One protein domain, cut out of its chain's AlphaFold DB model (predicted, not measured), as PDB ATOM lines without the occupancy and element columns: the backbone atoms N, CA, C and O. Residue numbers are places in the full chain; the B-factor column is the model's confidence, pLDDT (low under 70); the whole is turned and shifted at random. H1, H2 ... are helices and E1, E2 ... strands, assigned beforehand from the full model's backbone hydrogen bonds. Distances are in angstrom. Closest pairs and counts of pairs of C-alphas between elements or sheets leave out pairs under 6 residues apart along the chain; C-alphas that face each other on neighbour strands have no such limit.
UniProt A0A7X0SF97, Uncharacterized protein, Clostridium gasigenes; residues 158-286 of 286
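AT A GLANCE: This is residues 158 to 286 of the 286 residues of an uncharacterized protein of Clostridium gasigenes (UniProt A0A7X0SF97). A short two-strand ribbon, E1 and E2, sits in the middle, with the small helix H2 packed on one side of it and H5 on the other, while one long helix, H6, runs past them along the length of the body. Three short helices, H1, H3 and H4, gather loosely at the end where H6 finishes, and two long loops, residues 176 to 194 and 241 to 258, fill much of the other end. The printed part has 129 residues, with six named helices and two named strands in the order H1 H2 E1 H3 H4 E2 H5 H6; the sheet E1 - E2 is antiparallel and the class is mostly helix. The whole is compact, with a radius of gyration of the C-alphas of 15.0 A, and elongated, spanning 44 by 28 by 25 A.

IN THESE COORDINATES: Find C-alpha 158 at (39.256, 86.123, 59.982); there H1 begins, residues 158 to 164, 9.9 A long. H2 follows at residues 170 to 175, 8.5 A. Look next for E1, residues 195 to 198, 9.9 A, beginning at C-alpha 195 at (15.235, 87.469, 65.184). Then come H3, residues 202 to 205, 4.9 A, and H4, residues 216 to 223, 10.8 A. E2 is residues 229 to 232, 9.4 A, and H5 residues 234 to 240, 10.1 A. H6, residues 259 to 284, runs 37.9 A to C-alpha 284 at (31.080, 91.151, 39.070).

HOW THE PARTS SIT: Start at E1 and E2, antiparallel at 139 degrees, where N 195 and O 232 are 2.8 A apart and N 230 and O 197 3.1 A, both within hydrogen-bond range. The closest C-alphas of H2 and E1, Arg 173 and Ala 196, are 5.6 A apart; those of E1 and H5, Glu 195 and Lys 234, 6.2 A. H2 and H5 are apart. E2 and H6 are near each other, with 5 pairs of C-alphas within 10 A. H6 touches H4 with residues 276 to 283 alone, closest at the C-alphas of Ala 279 and Val 222, 6.5 A, at a shallow tilt of 21 degrees, opposite ways. H1 and H4 are close but not clearly touching, their closest C-alphas, Leu 163 and Ile 220, 6.7 A apart. H3 and H4 are also close but not clearly touching, closest at the C-alphas of Met 202 and Leu 223, 6.9 A. Every O i to N i+4 pair is within hydrogen-bond range in H1, H2, H4 and H5, and 21 of 22 are in H6; H3 is too short for such a pair.

THE WHOLE: The two C-alphas farthest apart, Lys 253 and Lys 286, are 47.9 A from each other. The printed part has no cut; the links H2 to E1 and H5 to H6 are long. Look in each for a short antiparallel pairing: residues 182 to 183 with 190 to 191, and 250 to 251 with 255 to 256. The mean pLDDT of the printed part is 90.2, and residue 286, the chain's last, is under 70.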
ATOM      1  N   SER A 158      39.250  84.740  59.496       84.50
ATOM      2  CA  SER A 158      39.256  86.123  59.982       84.50
ATOM      3  C   SER A 158      38.255  86.981  59.208       84.50
ATOM      4  O   SER A 158      37.420  87.659  59.811       84.50
ATOM      5  N   GLU A 159      38.255  86.874  57.880       86.06
ATOM      6  CA  GLU A 159      37.312  87.583  57.011       86.06
ATOM      7  C   GLU A 159      35.872  87.148  57.259       86.06
ATOM      8  O   GLU A 159      35.002  88.006  57.409       86.06
ATOM      9  N   TYR A 160      35.625  85.842  57.426       89.62
ATOM     10  CA  TYR A 160      34.311  85.323  57.811       89.62
ATOM     11  C   TYR A 160      33.824  85.946  59.124       89.62
ATOM     12  O   TYR A 160      32.698  86.439  59.213       89.62
ATOM     13  N   LYS A 161      34.677  85.981  60.160       91.94
ATOM     14  CA  LYS A 161      34.341  86.616  61.445       91.94
ATOM     15  C   LYS A 161      34.066  88.109  61.283       91.94
ATOM     16  O   LYS A 161      33.154  88.623  61.927       91.94
ATOM     17  N   SER A 162      34.834  88.798  60.441       94.69
ATOM     18  CA  SER A 162      34.623  90.213  60.135       94.69
ATOM     19  C   SER A 162      33.284  90.439  59.421       94.69
ATOM     20  O   SER A 162      32.531  91.331  59.805       94.69
ATOM     21  N   LEU A 163      32.939  89.603  58.432       94.75
ATOM     22  CA  LEU A 163      31.662  89.665  57.702       94.75
ATOM     23  C   LEU A 163      30.484  89.400  58.630       94.75
ATOM     24  O   LEU A 163      29.509  90.141  58.627       94.75
ATOM     25  N   ARG A 164      30.608  88.390  59.494       94.75
ATOM     26  CA  ARG A 164      29.546  87.991  60.419       94.75
ATOM     27  C   ARG A 164      29.180  89.102  61.400       94.75
ATOM     28  O   ARG A 164      28.047  89.169  61.851       94.75
ATOM     29  N   LYS A 165      30.113  90.002  61.728       96.75
ATOM     30  CA  LYS A 165      29.826  91.188  62.558       96.75
ATOM     31  C   LYS A 165      28.994  92.250  61.827       96.75
ATOM     32  O   LYS A 165      28.478  93.154  62.475       96.75
ATOM     33  N   LYS A 166      28.892  92.170  60.498       97.38
ATOM     34  CA  LYS A 166      28.197  93.130  59.626       97.38
ATOM     35  C   LYS A 166      26.824  92.635  59.153       97.38
ATOM     36  O   LYS A 166      26.179  93.327  58.375       97.38
ATOM     37  N   THR A 167      26.366  91.474  59.622       95.31
ATOM     38  CA  THR A 167      25.058  90.903  59.277       95.31
ATOM     39  C   THR A 167      24.406  90.249  60.504       95.31
ATOM     40  O   THR A 167      25.111  89.624  61.298       95.31
ATOM     41  N   PRO A 168      23.082  90.361  60.698       96.56
ATOM     42  CA  PRO A 168      22.158  91.218  59.950       96.56
ATOM     43  C   PRO A 168      22.394  92.710  60.249       96.56
ATOM     44  O   PRO A 168      22.844  93.063  61.346       96.56
ATOM     45  N   THR A 169      22.075  93.598  59.307       97.69
ATOM     46  CA  THR A 169      22.034  95.053  59.550       97.69
ATOM     47  C   THR A 169      20.813  95.453  60.383       97.69
ATOM     48  O   THR A 169      19.862  94.687  60.559       97.69
ATOM     49  N   ASN A 170      20.815  96.682  60.910       97.25
ATOM     50  CA  ASN A 170      19.655  97.217  61.630       97.25
ATOM     51  C   ASN A 170      18.414  97.333  60.738       97.25
ATOM     52  O   ASN A 170      17.309  97.120  61.230       97.25
ATOM     53  N   ASP A 171      18.585  97.607  59.447       97.31
ATOM     54  CA  ASP A 171      17.466  97.696  58.508       97.31
ATOM     55  C   ASP A 171      16.817  96.334  58.286       97.31
ATOM     56  O   ASP A 171      15.594  96.235  58.316       97.31
ATOM     57  N   ILE A 172      17.614  95.265  58.180       98.06
ATOM     58  CA  ILE A 172      17.096  93.893  58.140       98.06
ATOM     59  C   ILE A 172      16.364  93.544  59.440       98.06
ATOM     60  O   ILE A 172      15.257  93.011  59.402       98.06
ATOM     61  N   ARG A 173      16.930  93.895  60.604       97.38
ATOM     62  CA  ARG A 173      16.270  93.658  61.902       97.38
ATOM     63  C   ARG A 173      14.921  94.371  62.005       97.38
ATOM     64  O   ARG A 173      13.983  93.789  62.542       97.38
ATOM     65  N   LYS A 174      14.817  95.603  61.500       96.75
ATOM     66  CA  LYS A 174      13.553  96.352  61.444       96.75
ATOM     67  C   LYS A 174      12.581  95.734  60.441       96.75
ATOM     68  O   LYS A 174      11.420  95.551  60.772       96.75
ATOM     69  N   MET A 175      13.063  95.359  59.257       96.44
ATOM     70  CA  MET A 175      12.257  94.751  58.194       96.44
ATOM     71  C   MET A 175      11.545  93.481  58.668       96.44
ATOM     72  O   MET A 175      10.359  93.315  58.404       96.44
ATOM     73  N   VAL A 176      12.237  92.606  59.402       96.44
ATOM     74  CA  VAL A 176      11.622  91.374  59.924       96.44
ATOM     75  C   VAL A 176      10.736  91.600  61.156       96.44
ATOM     76  O   VAL A 176      10.116  90.660  61.640       96.44
ATOM     77  N   ASN A 177      10.678  92.824  61.687       96.81
ATOM     78  CA  ASN A 177       9.872  93.200  62.847       96.81
ATOM     79  C   ASN A 177       8.854  94.290  62.477       96.81
ATOM     80  O   ASN A 177       8.983  95.419  62.954       96.81
ATOM     81  N   PRO A 178       7.828  93.973  61.667       88.38
ATOM     82  CA  PRO A 178       6.774  94.931  61.365       88.38
ATOM     83  C   PRO A 178       5.974  95.313  62.622       88.38
ATOM     84  O   PRO A 178       6.006  94.629  63.657       88.38
ATOM     85  N   GLU A 179       5.241  96.421  62.511       90.56
ATOM     86  CA  GLU A 179       4.312  96.872  63.545       90.56
ATOM     87  C   GLU A 179       3.223  95.826  63.819       90.56
ATOM     88  O   GLU A 179       2.796  95.083  62.934       90.56
ATOM     89  N   GLY A 180       2.768  95.771  65.070       90.88
ATOM     90  CA  GLY A 180       1.745  94.824  65.514       90.88
ATOM     91  C   GLY A 180       2.284  93.509  66.087       90.88
ATOM     92  O   GLY A 180       3.455  93.380  66.472       90.88
ATOM     93  N   THR A 181       1.371  92.537  66.215       92.50
ATOM     94  CA  THR A 181       1.654  91.236  66.842       92.50
ATOM     95  C   THR A 181       2.579  90.419  65.952       92.50
ATOM     96  O   THR A 181       2.254  90.153  64.797       92.50
ATOM     97  N   LYS A 182       3.706  89.967  66.507       96.38
ATOM     98  CA  LYS A 182       4.662  89.132  65.782       96.38
ATOM     99  C   LYS A 182       4.372  87.664  66.050       96.38
ATOM    100  O   LYS A 182       4.255  87.241  67.202       96.38
ATOM    101  N   ILE A 183       4.257  86.911  64.968       96.50
ATOM    102  CA  ILE A 183       3.964  85.483  64.969       96.50
ATOM    103  C   ILE A 183       5.159  84.766  64.361       96.50
ATOM    104  O   ILE A 183       5.633  85.156  63.296       96.50
ATOM    105  N   ASP A 184       5.656  83.738  65.043       97.38
ATOM    106  CA  ASP A 184       6.679  82.866  64.482       97.38
ATOM    107  C   ASP A 184       6.132  82.156  63.229       97.38
ATOM    108  O   ASP A 184       5.087  81.504  63.312       97.38
ATOM    109  N   PRO A 185       6.808  82.253  62.072       96.31
ATOM    110  CA  PRO A 185       6.280  81.716  60.821       96.31
ATOM    111  C   PRO A 185       6.338  80.188  60.743       96.31
ATOM    112  O   PRO A 185       5.795  79.626  59.795       96.31
ATOM    113  N   ILE A 186       7.007  79.520  61.693       97.12
ATOM    114  CA  ILE A 186       7.194  78.069  61.683       97.12
ATOM    115  C   ILE A 186       6.155  77.361  62.550       97.12
ATOM    116  O   ILE A 186       5.515  76.419  62.097       97.12
ATOM    117  N   TYR A 187       5.976  77.827  63.786       96.69
ATOM    118  CA  TYR A 187       5.115  77.192  64.790       96.69
ATOM    119  C   TYR A 187       3.940  78.072  65.238       96.69
ATOM    120  O   TYR A 187       3.168  77.668  66.104       96.69
ATOM    121  N   GLY A 188       3.795  79.285  64.698       96.75
ATOM    122  CA  GLY A 188       2.613  80.125  64.907       96.75
ATOM    123  C   GLY A 188       2.479  80.759  66.297       96.75
ATOM    124  O   GLY A 188       1.445  81.359  66.598       96.75
ATOM    125  N   TYR A 189       3.489  80.660  67.167       96.62
ATOM    126  CA  TYR A 189       3.425  81.260  68.500       96.62
ATOM    127  C   TYR A 189       3.703  82.770  68.468       96.62
ATOM    128  O   TYR A 189       4.476  83.275  67.652       96.62
ATOM    129  N   LYS A 190       3.083  83.504  69.399       97.12
ATOM    130  CA  LYS A 190       3.274  84.952  69.564       97.12
ATOM    131  C   LYS A 190       4.616  85.268  70.225       97.12
ATOM    132  O   LYS A 190       5.002  84.623  71.197       97.12
ATOM    133  N   THR A 191       5.291  86.306  69.745       95.31
ATOM    134  CA  THR A 191       6.524  86.849  70.333       95.31
ATOM    135  C   THR A 191       6.501  88.378  70.317       95.31
ATOM    136  O   THR A 191       5.781  88.995  69.536       95.31
ATOM    137  N   ASN A 192       7.308  89.003  71.174       93.75
ATOM    138  CA  ASN A 192       7.490  90.458  71.177       93.75
ATOM    139  C   ASN A 192       8.473  90.918  70.090       93.75
ATOM    140  O   ASN A 192       8.399  92.056  69.636       93.75
ATOM    141  N   VAL A 193       9.400  90.040  69.688       96.38
ATOM    142  CA  VAL A 193      10.461  90.313  68.707       96.38
ATOM    143  C   VAL A 193      10.733  89.052  67.881       96.38
ATOM    144  O   VAL A 193      10.745  87.943  68.425       96.38
ATOM    145  N   LEU A 194      10.960  89.230  66.581       98.31
ATOM    146  CA  LEU A 194      11.521  88.232  65.673       98.31
ATOM    147  C   LEU A 194      13.022  88.492  65.494       98.31
ATOM    148  O   LEU A 194      13.466  89.631  65.348       98.31
ATOM    149  N   GLU A 195      13.814  87.432  65.504       97.88
ATOM    150  CA  GLU A 195      15.235  87.469  65.184       97.88
ATOM    151  C   GLU A 195      15.399  87.304  63.671       97.88
ATOM    152  O   GLU A 195      14.818  86.399  63.074       97.88
ATOM    153  N   ALA A 196      16.163  88.200  63.043       97.88
ATOM    154  CA  ALA A 196      16.497  88.072  61.631       97.88
ATOM    155  C   ALA A 196      17.470  86.905  61.446       97.88
ATOM    156  O   ALA A 196      18.595  86.966  61.951       97.88
ATOM    157  N   ASP A 197      17.038  85.890  60.707       97.50
ATOM    158  CA  ASP A 197      17.863  84.752  60.323       97.50
ATOM    159  C   ASP A 197      18.041  84.704  58.810       97.50
ATOM    160  O   ASP A 197      17.168  85.128  58.048       97.50
ATOM    161  N   HIS A 198      19.182  84.171  58.384       97.62
ATOM    162  CA  HIS A 198      19.431  83.912  56.978       97.62
ATOM    163  C   HIS A 198      18.638  82.682  56.525       97.62
ATOM    164  O   HIS A 198      18.720  81.617  57.147       97.62
ATOM    165  N   ILE A 199      17.912  82.815  55.413       93.69
ATOM    166  CA  ILE A 199      17.218  81.690  54.779       93.69
ATOM    167  C   ILE A 199      18.275  80.694  54.280       93.69
ATOM    168  O   ILE A 199      18.335  79.580  54.797       93.69
ATOM    169  N   VAL A 200      19.167  81.145  53.395       90.81
ATOM    170  CA  VAL A 200      20.402  80.457  52.998       90.81
ATOM    171  C   VAL A 200      21.514  80.851  53.970       90.81
ATOM    172  O   VAL A 200      21.888  82.028  54.009       90.81
ATOM    173  N   PRO A 201      22.084  79.921  54.757       90.75
ATOM    174  CA  PRO A 201      23.057  80.263  55.790       90.75
ATOM    175  C   PRO A 201      24.285  80.982  55.232       90.75
ATOM    176  O   PRO A 201      24.872  80.554  54.244       90.75
ATOM    177  N   MET A 202      24.780  82.003  55.938       92.00
ATOM    178  CA  MET A 202      26.002  82.732  55.558       92.00
ATOM    179  C   MET A 202      27.196  81.814  55.242       92.00
ATOM    180  O   MET A 202      27.979  82.114  54.346       92.00
ATOM    181  N   LYS A 203      27.342  80.693  55.964       86.56
ATOM    182  CA  LYS A 203      28.400  79.698  55.712       86.56
ATOM    183  C   LYS A 203      28.346  79.138  54.288       86.56
ATOM    184  O   LYS A 203      29.378  78.754  53.760       86.56
ATOM    185  N   GLU A 204      27.171  79.072  53.689       83.56
ATOM    186  CA  GLU A 204      26.997  78.655  52.307       83.56
ATOM    187  C   GLU A 204      27.213  79.815  51.333       83.56
ATOM    188  O   GLU A 204      27.972  79.655  50.383       83.56
ATOM    189  N   ILE A 205      26.651  80.996  51.621       87.00
ATOM    190  CA  ILE A 205      26.777  82.187  50.759       87.00
ATOM    191  C   ILE A 205      28.242  82.511  50.453       87.00
ATOM    192  O   ILE A 205      28.602  82.784  49.317       87.00
ATOM    193  N   VAL A 206      29.111  82.440  51.464       84.56
ATOM    194  CA  VAL A 206      30.536  82.764  51.298       84.56
ATOM    195  C   VAL A 206      31.304  81.787  50.402       84.56
ATOM    196  O   VAL A 206      32.429  82.084  50.014       84.56
ATOM    197  N   ASN A 207      30.710  80.629  50.111       79.88
ATOM    198  CA  ASN A 207      31.236  79.623  49.194       79.88
ATOM    199  C   ASN A 207      30.503  79.635  47.841       79.88
ATOM    200  O   ASN A 207      30.774  78.774  47.005       79.88
ATOM    201  N   MET A 208      29.569  80.569  47.614       80.88
ATOM    202  CA  MET A 208      28.934  80.727  46.307       80.88
ATOM    203  C   MET A 208      29.959  81.236  45.281       80.88
ATOM    204  O   MET A 208      30.771  82.108  45.620       80.88
ATOM    205  N   PRO A 209      29.928  80.726  44.034       78.69
ATOM    206  CA  PRO A 209      30.821  81.182  42.974       78.69
ATOM    207  C   PRO A 209      30.801  82.706  42.839       78.69
ATOM    208  O   PRO A 209      29.733  83.311  42.813       78.69
ATOM    209  N   GLY A 210      31.982  83.325  42.788       80.81
ATOM    210  CA  GLY A 210      32.120  84.772  42.629       80.81
ATOM    211  C   GLY A 210      32.036  85.600  43.916       80.81
ATOM    212  O   GLY A 210      32.461  86.750  43.914       80.81
ATOM    213  N   PHE A 211      31.580  85.052  45.050       84.00
ATOM    214  CA  PHE A 211      31.441  85.841  46.286       84.00
ATOM    215  C   PHE A 211      32.779  86.406  46.796       84.00
ATOM    216  O   PHE A 211      32.846  87.563  47.216       84.00
ATOM    217  N   SER A 212      33.858  85.616  46.767       84.50
ATOM    218  CA  SER A 212      35.175  86.081  47.230       84.50
ATOM    219  C   SER A 212      35.863  87.057  46.267       84.50
ATOM    220  O   SER A 212      36.796  87.730  46.687       84.50
ATOM    221  N   GLN A 213      35.373  87.194  45.028       83.94
ATOM    222  CA  GLN A 213      35.831  88.205  44.059       83.94
ATOM    223  C   GLN A 213      35.245  89.594  44.336       83.94
ATOM    224  O   GLN A 213      35.802  90.599  43.901       83.94
ATOM    225  N   LEU A 214      34.117  89.655  45.047       85.25
ATOM    226  CA  LEU A 214      33.439  90.906  45.355       85.25
ATOM    227  C   LEU A 214      34.281  91.799  46.268       85.25
ATOM    228  O   LEU A 214      34.963  91.322  47.180       85.25
ATOM    229  N   SER A 215      34.135  93.116  46.090       91.12
ATOM    230  CA  SER A 215      34.671  94.085  47.042       91.12
ATOM    231  C   SER A 215      34.090  93.860  48.437       91.12
ATOM    232  O   SER A 215      33.035  93.242  48.628       91.12
ATOM    233  N   ARG A 216      34.759  94.404  49.454       94.25
ATOM    234  CA  ARG A 216      34.321  94.232  50.835       94.25
ATOM    235  C   ARG A 216      32.895  94.740  51.063       94.25
ATOM    236  O   ARG A 216      32.112  94.112  51.776       94.25
ATOM    237  N   GLU A 217      32.577  95.880  50.470       95.69
ATOM    238  CA  GLU A 217      31.278  96.536  50.539       95.69
ATOM    239  C   GLU A 217      30.219  95.686  49.831       95.69
ATOM    240  O   GLU A 217      29.179  95.387  50.416       95.69
ATOM    241  N   GLN A 218      30.533  95.185  48.634       96.88
ATOM    242  CA  GLN A 218      29.667  94.297  47.858       96.88
ATOM    243  C   GLN A 218      29.371  92.977  48.590       96.88
ATOM    244  O   GLN A 218      28.222  92.535  48.618       96.88
ATOM    245  N   GLN A 219      30.365  92.369  49.248       96.62
ATOM    246  CA  GLN A 219      30.153  91.188  50.095       96.62
ATOM    247  C   GLN A 219      29.156  91.478  51.223       96.62
ATOM    248  O   GLN A 219      28.276  90.665  51.504       96.62
ATOM    249  N   ILE A 220      29.281  92.634  51.884       97.56
ATOM    250  CA  ILE A 220      28.369  93.038  52.964       97.56
ATOM    251  C   ILE A 220      26.953  93.261  52.425       97.56
ATOM    252  O   ILE A 220      25.996  92.868  53.095       97.56
ATOM    253  N   GLU A 221      26.807  93.851  51.239       97.25
ATOM    254  CA  GLU A 221      25.510  94.025  50.580       97.25
ATOM    255  C   GLU A 221      24.847  92.685  50.252       97.25
ATOM    256  O   GLU A 221      23.686  92.492  50.599       97.25
ATOM    257  N   VAL A 222      25.582  91.739  49.654       97.50
ATOM    258  CA  VAL A 222      25.065  90.397  49.330       97.50
ATOM    259  C   VAL A 222      24.658  89.644  50.599       97.50
ATOM    260  O   VAL A 222      23.577  89.065  50.659       97.50
ATOM    261  N   LEU A 223      25.468  89.702  51.663       97.69
ATOM    262  CA  LEU A 223      25.119  89.081  52.948       97.69
ATOM    263  C   LEU A 223      23.897  89.710  53.627       97.69
ATOM    264  O   LEU A 223      23.287  89.064  54.480       97.69
ATOM    265  N   ASN A 224      23.570  90.956  53.281       98.31
ATOM    266  CA  ASN A 224      22.404  91.684  53.768       98.31
ATOM    267  C   ASN A 224      21.307  91.819  52.694       98.31
ATOM    268  O   ASN A 224      20.461  92.713  52.792       98.31
ATOM    269  N   LEU A 225      21.298  90.940  51.683       97.88
ATOM    270  CA  LEU A 225      20.242  90.901  50.678       97.88
ATOM    271  C   LEU A 225      18.908  90.578  51.358       97.88
ATOM    272  O   LEU A 225      18.767  89.524  51.976       97.88
ATOM    273  N   LYS A 226      17.938  91.494  51.251       97.69
ATOM    274  CA  LYS A 226      16.642  91.413  51.951       97.69
ATOM    275  C   LYS A 226      15.909  90.097  51.688       97.69
ATOM    276  O   LYS A 226      15.351  89.529  52.621       97.69
ATOM    277  N   ASP A 227      15.998  89.600  50.458       94.75
ATOM    278  CA  ASP A 227      15.346  88.368  50.003       94.75
ATOM    279  C   ASP A 227      15.881  87.109  50.700       94.75
ATOM    280  O   ASP A 227      15.218  86.078  50.702       94.75
ATOM    281  N   ASN A 228      17.056  87.187  51.335       97.88
ATOM    282  CA  ASN A 228      17.658  86.084  52.076       97.88
ATOM    283  C   ASN A 228      17.393  86.144  53.594       97.88
ATOM    284  O   ASN A 228      18.094  85.488  54.366       97.88
ATOM    285  N   PHE A 229      16.412  86.925  54.058       98.25
ATOM    286  CA  PHE A 229      16.065  86.990  55.479       98.25
ATOM    287  C   PHE A 229      14.623  86.620  55.769       98.25
ATOM    288  O   PHE A 229      13.691  87.011  55.074       98.25
ATOM    289  N   ILE A 230      14.453  85.944  56.901       97.62
ATOM    290  CA  ILE A 230      13.159  85.697  57.522       97.62
ATOM    291  C   ILE A 230      13.229  86.042  59.012       97.62
ATOM    292  O   ILE A 230      14.266  85.887  59.661       97.62
ATOM    293  N   GLY A 231      12.125  86.548  59.558       98.06
ATOM    294  CA  GLY A 231      11.977  86.752  60.995       98.06
ATOM    295  C   GLY A 231      11.551  85.460  61.676       98.06
ATOM    296  O   GLY A 231      10.465  84.961  61.400       98.06
ATOM    297  N   LEU A 232      12.373  84.943  62.586       98.12
ATOM    298  CA  LEU A 232      12.068  83.748  63.371       98.12
ATOM    299  C   LEU A 232      11.896  84.105  64.843       98.12
ATOM    300  O   LEU A 232      12.597  84.956  65.387       98.12
ATOM    301  N   GLY A 233      10.981  83.439  65.535       98.06
ATOM    302  CA  GLY A 233      10.916  83.535  66.982       98.06
ATOM    303  C   GLY A 233      12.195  82.970  67.612       98.06
ATOM    304  O   GLY A 233      12.821  82.058  67.079       98.06
ATOM    305  N   LYS A 234      12.576  83.483  68.787       97.44
ATOM    306  CA  LYS A 234      13.849  83.138  69.450       97.44
ATOM    307  C   LYS A 234      14.099  81.627  69.598       97.44
ATOM    308  O   LYS A 234      15.209  81.160  69.363       97.44
ATOM    309  N   SER A 235      13.079  80.852  69.987       96.62
ATOM    310  CA  SER A 235      13.203  79.391  70.150       96.62
ATOM    311  C   SER A 235      13.437  78.693  68.808       96.62
ATOM    312  O   SER A 235      14.325  77.849  68.688       96.62
ATOM    313  N   THR A 236      12.669  79.083  67.789       97.81
ATOM    314  CA  THR A 236      12.793  78.603  66.409       97.81
ATOM    315  C   THR A 236      14.177  78.910  65.842       97.81
ATOM    316  O   THR A 236      14.869  77.991  65.403       97.81
ATOM    317  N   ASN A 237      14.620  80.168  65.935       97.56
ATOM    318  CA  ASN A 237      15.916  80.619  65.434       97.56
ATOM    319  C   ASN A 237      17.078  79.851  66.078       97.56
ATOM    320  O   ASN A 237      17.945  79.312  65.390       97.56
ATOM    321  N   ALA A 238      17.063  79.724  67.410       96.56
ATOM    322  CA  ALA A 238      18.095  78.997  68.143       96.56
ATOM    323  C   ALA A 238      18.164  77.509  67.752       96.56
ATOM    324  O   ALA A 238      19.250  76.929  67.707       96.56
ATOM    325  N   SER A 239      17.019  76.885  67.460       96.38
ATOM    326  CA  SER A 239      16.962  75.475  67.065       96.38
ATOM    327  C   SER A 239      17.407  75.229  65.623       96.38
ATOM    328  O   SER A 239      18.157  74.271  65.377       96.38
ATOM    329  N   LYS A 240      16.993  76.091  64.684       93.94
ATOM    330  CA  LYS A 240      17.455  76.049  63.293       93.94
ATOM    331  C   LYS A 240      18.962  76.282  63.242       93.94
ATOM    332  O   LYS A 240      19.715  75.409  62.798       93.94
ATOM    333  N   GLY A 241      19.415  77.411  63.789       90.06
ATOM    334  CA  GLY A 241      20.805  77.843  63.728       90.06
ATOM    335  C   GLY A 241      21.305  77.919  62.282       90.06
ATOM    336  O   GLY A 241      20.591  78.334  61.378       90.06
ATOM    337  N   ALA A 242      22.530  77.451  62.040       83.69
ATOM    338  CA  ALA A 242      23.144  77.470  60.707       83.69
ATOM    339  C   ALA A 242      22.745  76.284  59.803       83.69
ATOM    340  O   ALA A 242      23.447  76.008  58.830       83.69
ATOM    341  N   LYS A 243      21.691  75.531  60.147       85.50
ATOM    342  CA  LYS A 243      21.213  74.411  59.325       85.50
ATOM    343  C   LYS A 243      20.398  74.924  58.138       85.50
ATOM    344  O   LYS A 243      19.701  75.933  58.255       85.50
ATOM    345  N   ASN A 244      20.451  74.175  57.042       82.25
ATOM    346  CA  ASN A 244      19.574  74.364  55.891       82.25
ATOM    347  C   ASN A 244      18.152  73.890  56.206       82.25
ATOM    348  O   ASN A 244      17.950  73.042  57.078       82.25
ATOM    349  N   TRP A 245      17.168  74.392  55.460       80.12
ATOM    350  CA  TRP A 245      15.759  74.010  55.616       80.12
ATOM    351  C   TRP A 245      15.485  72.534  55.296       80.12
ATOM    352  O   TRP A 245      14.605  71.919  55.902       80.12
ATOM    353  N   THR A 246      16.277  71.942  54.400       81.19
ATOM    354  CA  THR A 246      16.258  70.503  54.098       81.19
ATOM    355  C   THR A 246      16.760  69.659  55.270       81.19
ATOM    356  O   THR A 246      16.142  68.654  55.608       81.19
ATOM    357  N   ASP A 247      17.840  70.093  55.924       81.25
ATOM    358  CA  ASP A 247      18.497  69.357  57.013       81.25
ATOM    359  C   ASP A 247      17.818  69.572  58.377       81.25
ATOM    360  O   ASP A 247      17.921  68.744  59.287       81.25
ATOM    361  N   TRP A 248      17.144  70.708  58.570       89.75
ATOM    362  CA  TRP A 248      16.487  71.021  59.831       89.75
ATOM    363  C   TRP A 248      15.107  70.357  59.917       89.75
ATOM    364  O   TRP A 248      14.124  70.830  59.347       89.75
ATOM    365  N   ALA A 249      15.020  69.250  60.659       86.81
ATOM    366  CA  ALA A 249      13.773  68.505  60.862       86.81
ATOM    367  C   ALA A 249      12.715  69.288  61.669       86.81
ATOM    368  O   ALA A 249      11.518  69.191  61.391       86.81
ATOM    369  N   GLY A 250      13.154  70.103  62.632       92.88
ATOM    370  CA  GLY A 250      12.288  70.895  63.503       92.88
ATOM    371  C   GLY A 250      12.898  71.140  64.880       92.88
ATOM    372  O   GLY A 250      14.097  70.938  65.107       92.88
ATOM    373  N   HIS A 251      12.069  71.609  65.804       97.00
ATOM    374  CA  HIS A 251      12.461  71.965  67.158       97.00
ATOM    375  C   HIS A 251      12.161  70.816  68.119       97.00
ATOM    376  O   HIS A 251      11.022  70.376  68.232       97.00
ATOM    377  N   SER A 252      13.148  70.400  68.915       94.88
ATOM    378  CA  SER A 252      13.039  69.227  69.803       94.88
ATOM    379  C   SER A 252      11.819  69.230  70.735       94.88
ATOM    380  O   SER A 252      11.309  68.169  71.067       94.88
ATOM    381  N   LYS A 253      11.352  70.413  71.154       95.81
ATOM    382  CA  LYS A 253      10.143  70.579  71.986       95.81
ATOM    383  C   LYS A 253       8.869  70.999  71.245       95.81
ATOM    384  O   LYS A 253       7.797  70.792  71.793       95.81
ATOM    385  N   LEU A 254       8.973  71.646  70.079       94.44
ATOM    386  CA  LEU A 254       7.789  72.151  69.353       94.44
ATOM    387  C   LEU A 254       7.346  71.177  68.254       94.44
ATOM    388  O   LEU A 254       6.280  71.353  67.679       94.44
ATOM    389  N   GLY A 255       8.144  70.137  68.006       95.25
ATOM    390  CA  GLY A 255       7.882  69.117  67.009       95.25
ATOM    391  C   GLY A 255       8.605  69.383  65.695       95.25
ATOM    392  O   GLY A 255       9.486  70.241  65.583       95.25
ATOM    393  N   GLU A 256       8.240  68.583  64.705       94.44
ATOM    394  CA  GLU A 256       8.706  68.730  63.332       94.44
ATOM    395  C   GLU A 256       8.120  69.992  62.691       94.44
ATOM    396  O   GLU A 256       7.056  70.474  63.082       94.44
ATOM    397  N   VAL A 257       8.813  70.524  61.684       89.44
ATOM    398  CA  VAL A 257       8.267  71.620  60.871       89.44
ATOM    399  C   VAL A 257       7.002  71.123  60.152       89.44
ATOM    400  O   VAL A 257       7.113  70.131  59.421       89.44
ATOM    401  N   PRO A 258       5.839  71.798  60.295       89.38
ATOM    402  CA  PRO A 258       4.612  71.436  59.580       89.38
ATOM    403  C   PRO A 258       4.843  71.311  58.070       89.38
ATOM    404  O   PRO A 258       5.623  72.069  57.497       89.38
ATOM    405  N   SER A 259       4.205  70.346  57.406       82.69
ATOM    406  CA  SER A 259       4.530  69.987  56.015       82.69
ATOM    407  C   SER A 259       4.279  71.111  55.005       82.69
ATOM    408  O   SER A 259       5.068  71.309  54.083       82.69
ATOM    409  N   ASP A 260       3.195  71.860  55.190       79.75
ATOM    410  CA  ASP A 260       2.841  73.037  54.394       79.75
ATOM    411  C   ASP A 260       3.868  74.162  54.580       79.75
ATOM    412  O   ASP A 260       4.375  74.728  53.608       79.75
ATOM    413  N   VAL A 261       4.260  74.418  55.830       85.31
ATOM    414  CA  VAL A 261       5.308  75.384  56.166       85.31
ATOM    415  C   VAL A 261       6.656  74.945  55.599       85.31
ATOM    416  O   VAL A 261       7.381  75.767  55.046       85.31
ATOM    417  N   ARG A 262       6.992  73.653  55.677       89.62
ATOM    418  CA  ARG A 262       8.228  73.089  55.123       89.62
ATOM    419  C   ARG A 262       8.317  73.333  53.622       89.62
ATOM    420  O   ARG A 262       9.355  73.807  53.175       89.62
ATOM    421  N   SER A 263       7.248  73.065  52.869       78.06
ATOM    422  CA  SER A 263       7.214  73.353  51.428       78.06
ATOM    423  C   SER A 263       7.501  74.831  51.165       78.06
ATOM    424  O   SER A 263       8.422  75.156  50.426       78.06
ATOM    425  N   LYS A 264       6.806  75.727  51.876       81.56
ATOM    426  CA  LYS A 264       7.007  77.174  51.743       81.56
ATOM    427  C   LYS A 264       8.439  77.613  52.065       81.56
ATOM    428  O   LYS A 264       8.973  78.494  51.400       81.56
ATOM    429  N   MET A 265       9.063  77.038  53.095       82.44
ATOM    430  CA  MET A 265      10.443  77.376  53.460       82.44
ATOM    431  C   MET A 265      11.454  76.894  52.417       82.44
ATOM    432  O   MET A 265      12.443  77.581  52.186       82.44
ATOM    433  N   LEU A 266      11.205  75.752  51.772       79.06
ATOM    434  CA  LEU A 266      12.042  75.265  50.672       79.06
ATOM    435  C   LEU A 266      11.903  76.140  49.420       79.06
ATOM    436  O   LEU A 266      12.907  76.436  48.779       79.06
ATOM    437  N   ASP A 267      10.695  76.619  49.120       77.88
ATOM    438  CA  ASP A 267      10.475  77.551  48.007       77.88
ATOM    439  C   ASP A 267      11.191  78.891  48.253       77.88
ATOM    440  O   ASP A 267      11.846  79.436  47.360       77.88
ATOM    441  N   LEU A 268      11.122  79.406  49.487       76.06
ATOM    442  CA  LEU A 268      11.872  80.595  49.902       76.06
ATOM    443  C   LEU A 268      13.389  80.378  49.844       76.06
ATOM    444  O   LEU A 268      14.100  81.273  49.399       76.06
ATOM    445  N   ASP A 269      13.889  79.212  50.261       84.75
ATOM    446  CA  ASP A 269      15.309  78.852  50.156       84.75
ATOM    447  C   ASP A 269      15.781  78.847  48.700       84.75
ATOM    448  O   ASP A 269      16.780  79.489  48.381       84.75
ATOM    449  N   SER A 270      15.019  78.223  47.797       76.75
ATOM    450  CA  SER A 270      15.314  78.227  46.361       76.75
ATOM    451  C   SER A 270      15.337  79.647  45.788       76.75
ATOM    452  O   SER A 270      16.271  80.019  45.080       76.75
ATOM    453  N   SER A 271      14.341  80.464  46.143       74.19
ATOM    454  CA  SER A 271      14.219  81.845  45.662       74.19
ATOM    455  C   SER A 271      15.359  82.728  46.184       74.19
ATOM    456  O   SER A 271      15.932  83.530  45.448       74.19
ATOM    457  N   ALA A 272      15.741  82.551  47.452       79.12
ATOM    458  CA  ALA A 272      16.852  83.268  48.064       79.12
ATOM    459  C   ALA A 272      18.198  82.893  47.423       79.12
ATOM    460  O   ALA A 272      19.034  83.772  47.214       79.12
ATOM    461  N   ARG A 273      18.413  81.617  47.066       86.62
ATOM    462  CA  ARG A 273      19.614  81.171  46.333       86.62
ATOM    463  C   ARG A 273      19.732  81.845  44.974       86.62
ATOM    464  O   ARG A 273      20.802  82.354  44.651       86.62
ATOM    465  N   GLU A 274      18.640  81.883  44.215       77.06
ATOM    466  CA  GLU A 274      18.595  82.546  42.910       77.06
ATOM    467  C   GLU A 274      18.896  84.047  43.042       77.06
ATOM    468  O   GLU A 274      19.760  84.575  42.339       77.06
ATOM    469  N   ALA A 275      18.260  84.722  44.005       74.56
ATOM    470  CA  ALA A 275      18.483  86.141  44.266       74.56
ATOM    471  C   ALA A 275      19.937  86.439  44.675       74.56
ATOM    472  O   ALA A 275      20.524  87.414  44.203       74.56
ATOM    473  N   LEU A 276      20.545  85.591  45.513       84.94
ATOM    474  CA  LEU A 276      21.948  85.713  45.916       84.94
ATOM    475  C   LEU A 276      22.903  85.523  44.735       84.94
ATOM    476  O   LEU A 276      23.805  86.339  44.558       84.94
ATOM    477  N   MET A 277      22.700  84.484  43.918       82.44
ATOM    478  CA  MET A 277      23.527  84.236  42.732       82.44
ATOM    479  C   MET A 277      23.457  85.407  41.753       82.44
ATOM    480  O   MET A 277      24.496  85.927  41.346       82.44
ATOM    481  N   LYS A 278      22.246  85.886  41.455       80.94
ATOM    482  CA  LYS A 278      22.032  87.060  40.606       80.94
ATOM    483  C   LYS A 278      22.708  88.306  41.183       80.94
ATOM    484  O   LYS A 278      23.391  89.029  40.465       80.94
ATOM    485  N   ALA A 279      22.570  88.544  42.487       84.12
ATOM    486  CA  ALA A 279      23.181  89.688  43.157       84.12
ATOM    487  C   ALA A 279      24.720  89.658  43.123       84.12
ATOM    488  O   ALA A 279      25.334  90.729  43.099       84.12
ATOM    489  N   ILE A 280      25.333  88.469  43.144       81.12
ATOM    490  CA  ILE A 280      26.782  88.289  42.985       81.12
ATOM    491  C   ILE A 280      27.182  88.560  41.530       81.12
ATOM    492  O   ILE A 280      28.055  89.391  41.292       81.12
ATOM    493  N   GLU A 281      26.512  87.931  40.563       81.50
ATOM    494  CA  GLU A 281      26.800  88.088  39.130       81.50
ATOM    495  C   GLU A 281      26.701  89.553  38.673       81.50
ATOM    496  O   GLU A 281      27.614  90.084  38.039       81.50
ATOM    497  N   GLU A 282      25.637  90.258  39.064       85.44
ATOM    498  CA  GLU A 282      25.437  91.676  38.736       85.44
ATOM    499  C   GLU A 282      26.526  92.601  39.296       85.44
ATOM    500  O   GLU A 282      26.702  93.713  38.792       85.44
ATOM    501  N   ARG A 283      27.223  92.191  40.361       87.56
ATOM    502  CA  ARG A 283      28.298  92.972  40.990       87.56
ATOM    503  C   ARG A 283      29.672  92.680  40.402       87.56
ATOM    504  O   ARG A 283      30.536  93.541  40.515       87.56
ATOM    505  N   LEU A 284      29.855  91.511  39.791       79.00
ATOM    506  CA  LEU A 284      31.080  91.151  39.070       79.00
ATOM    507  C   LEU A 284      31.132  91.761  37.670       79.00
ATOM    508  O   LEU A 284      32.207  92.070  37.173       79.00
ATOM    509  N   ASN A 285      29.970  91.955  37.045       74.56
ATOM    510  CA  ASN A 285      29.851  92.498  35.691       74.56
ATOM    511  C   ASN A 285      29.823  94.044  35.633       74.56
ATOM    512  O   ASN A 285      29.434  94.607  34.608       74.56
ATOM    513  N   LYS A 286      30.182  94.732  36.724       57.03
ATOM    514  CA  LYS A 286      30.215  96.200  36.848       57.03
ATOM    515  C   LYS A 286      31.619  96.679  37.176       57.03
ATOM    516  O   LYS A 286      31.996  97.730  36.618       57.03
TER     517      LYS A 286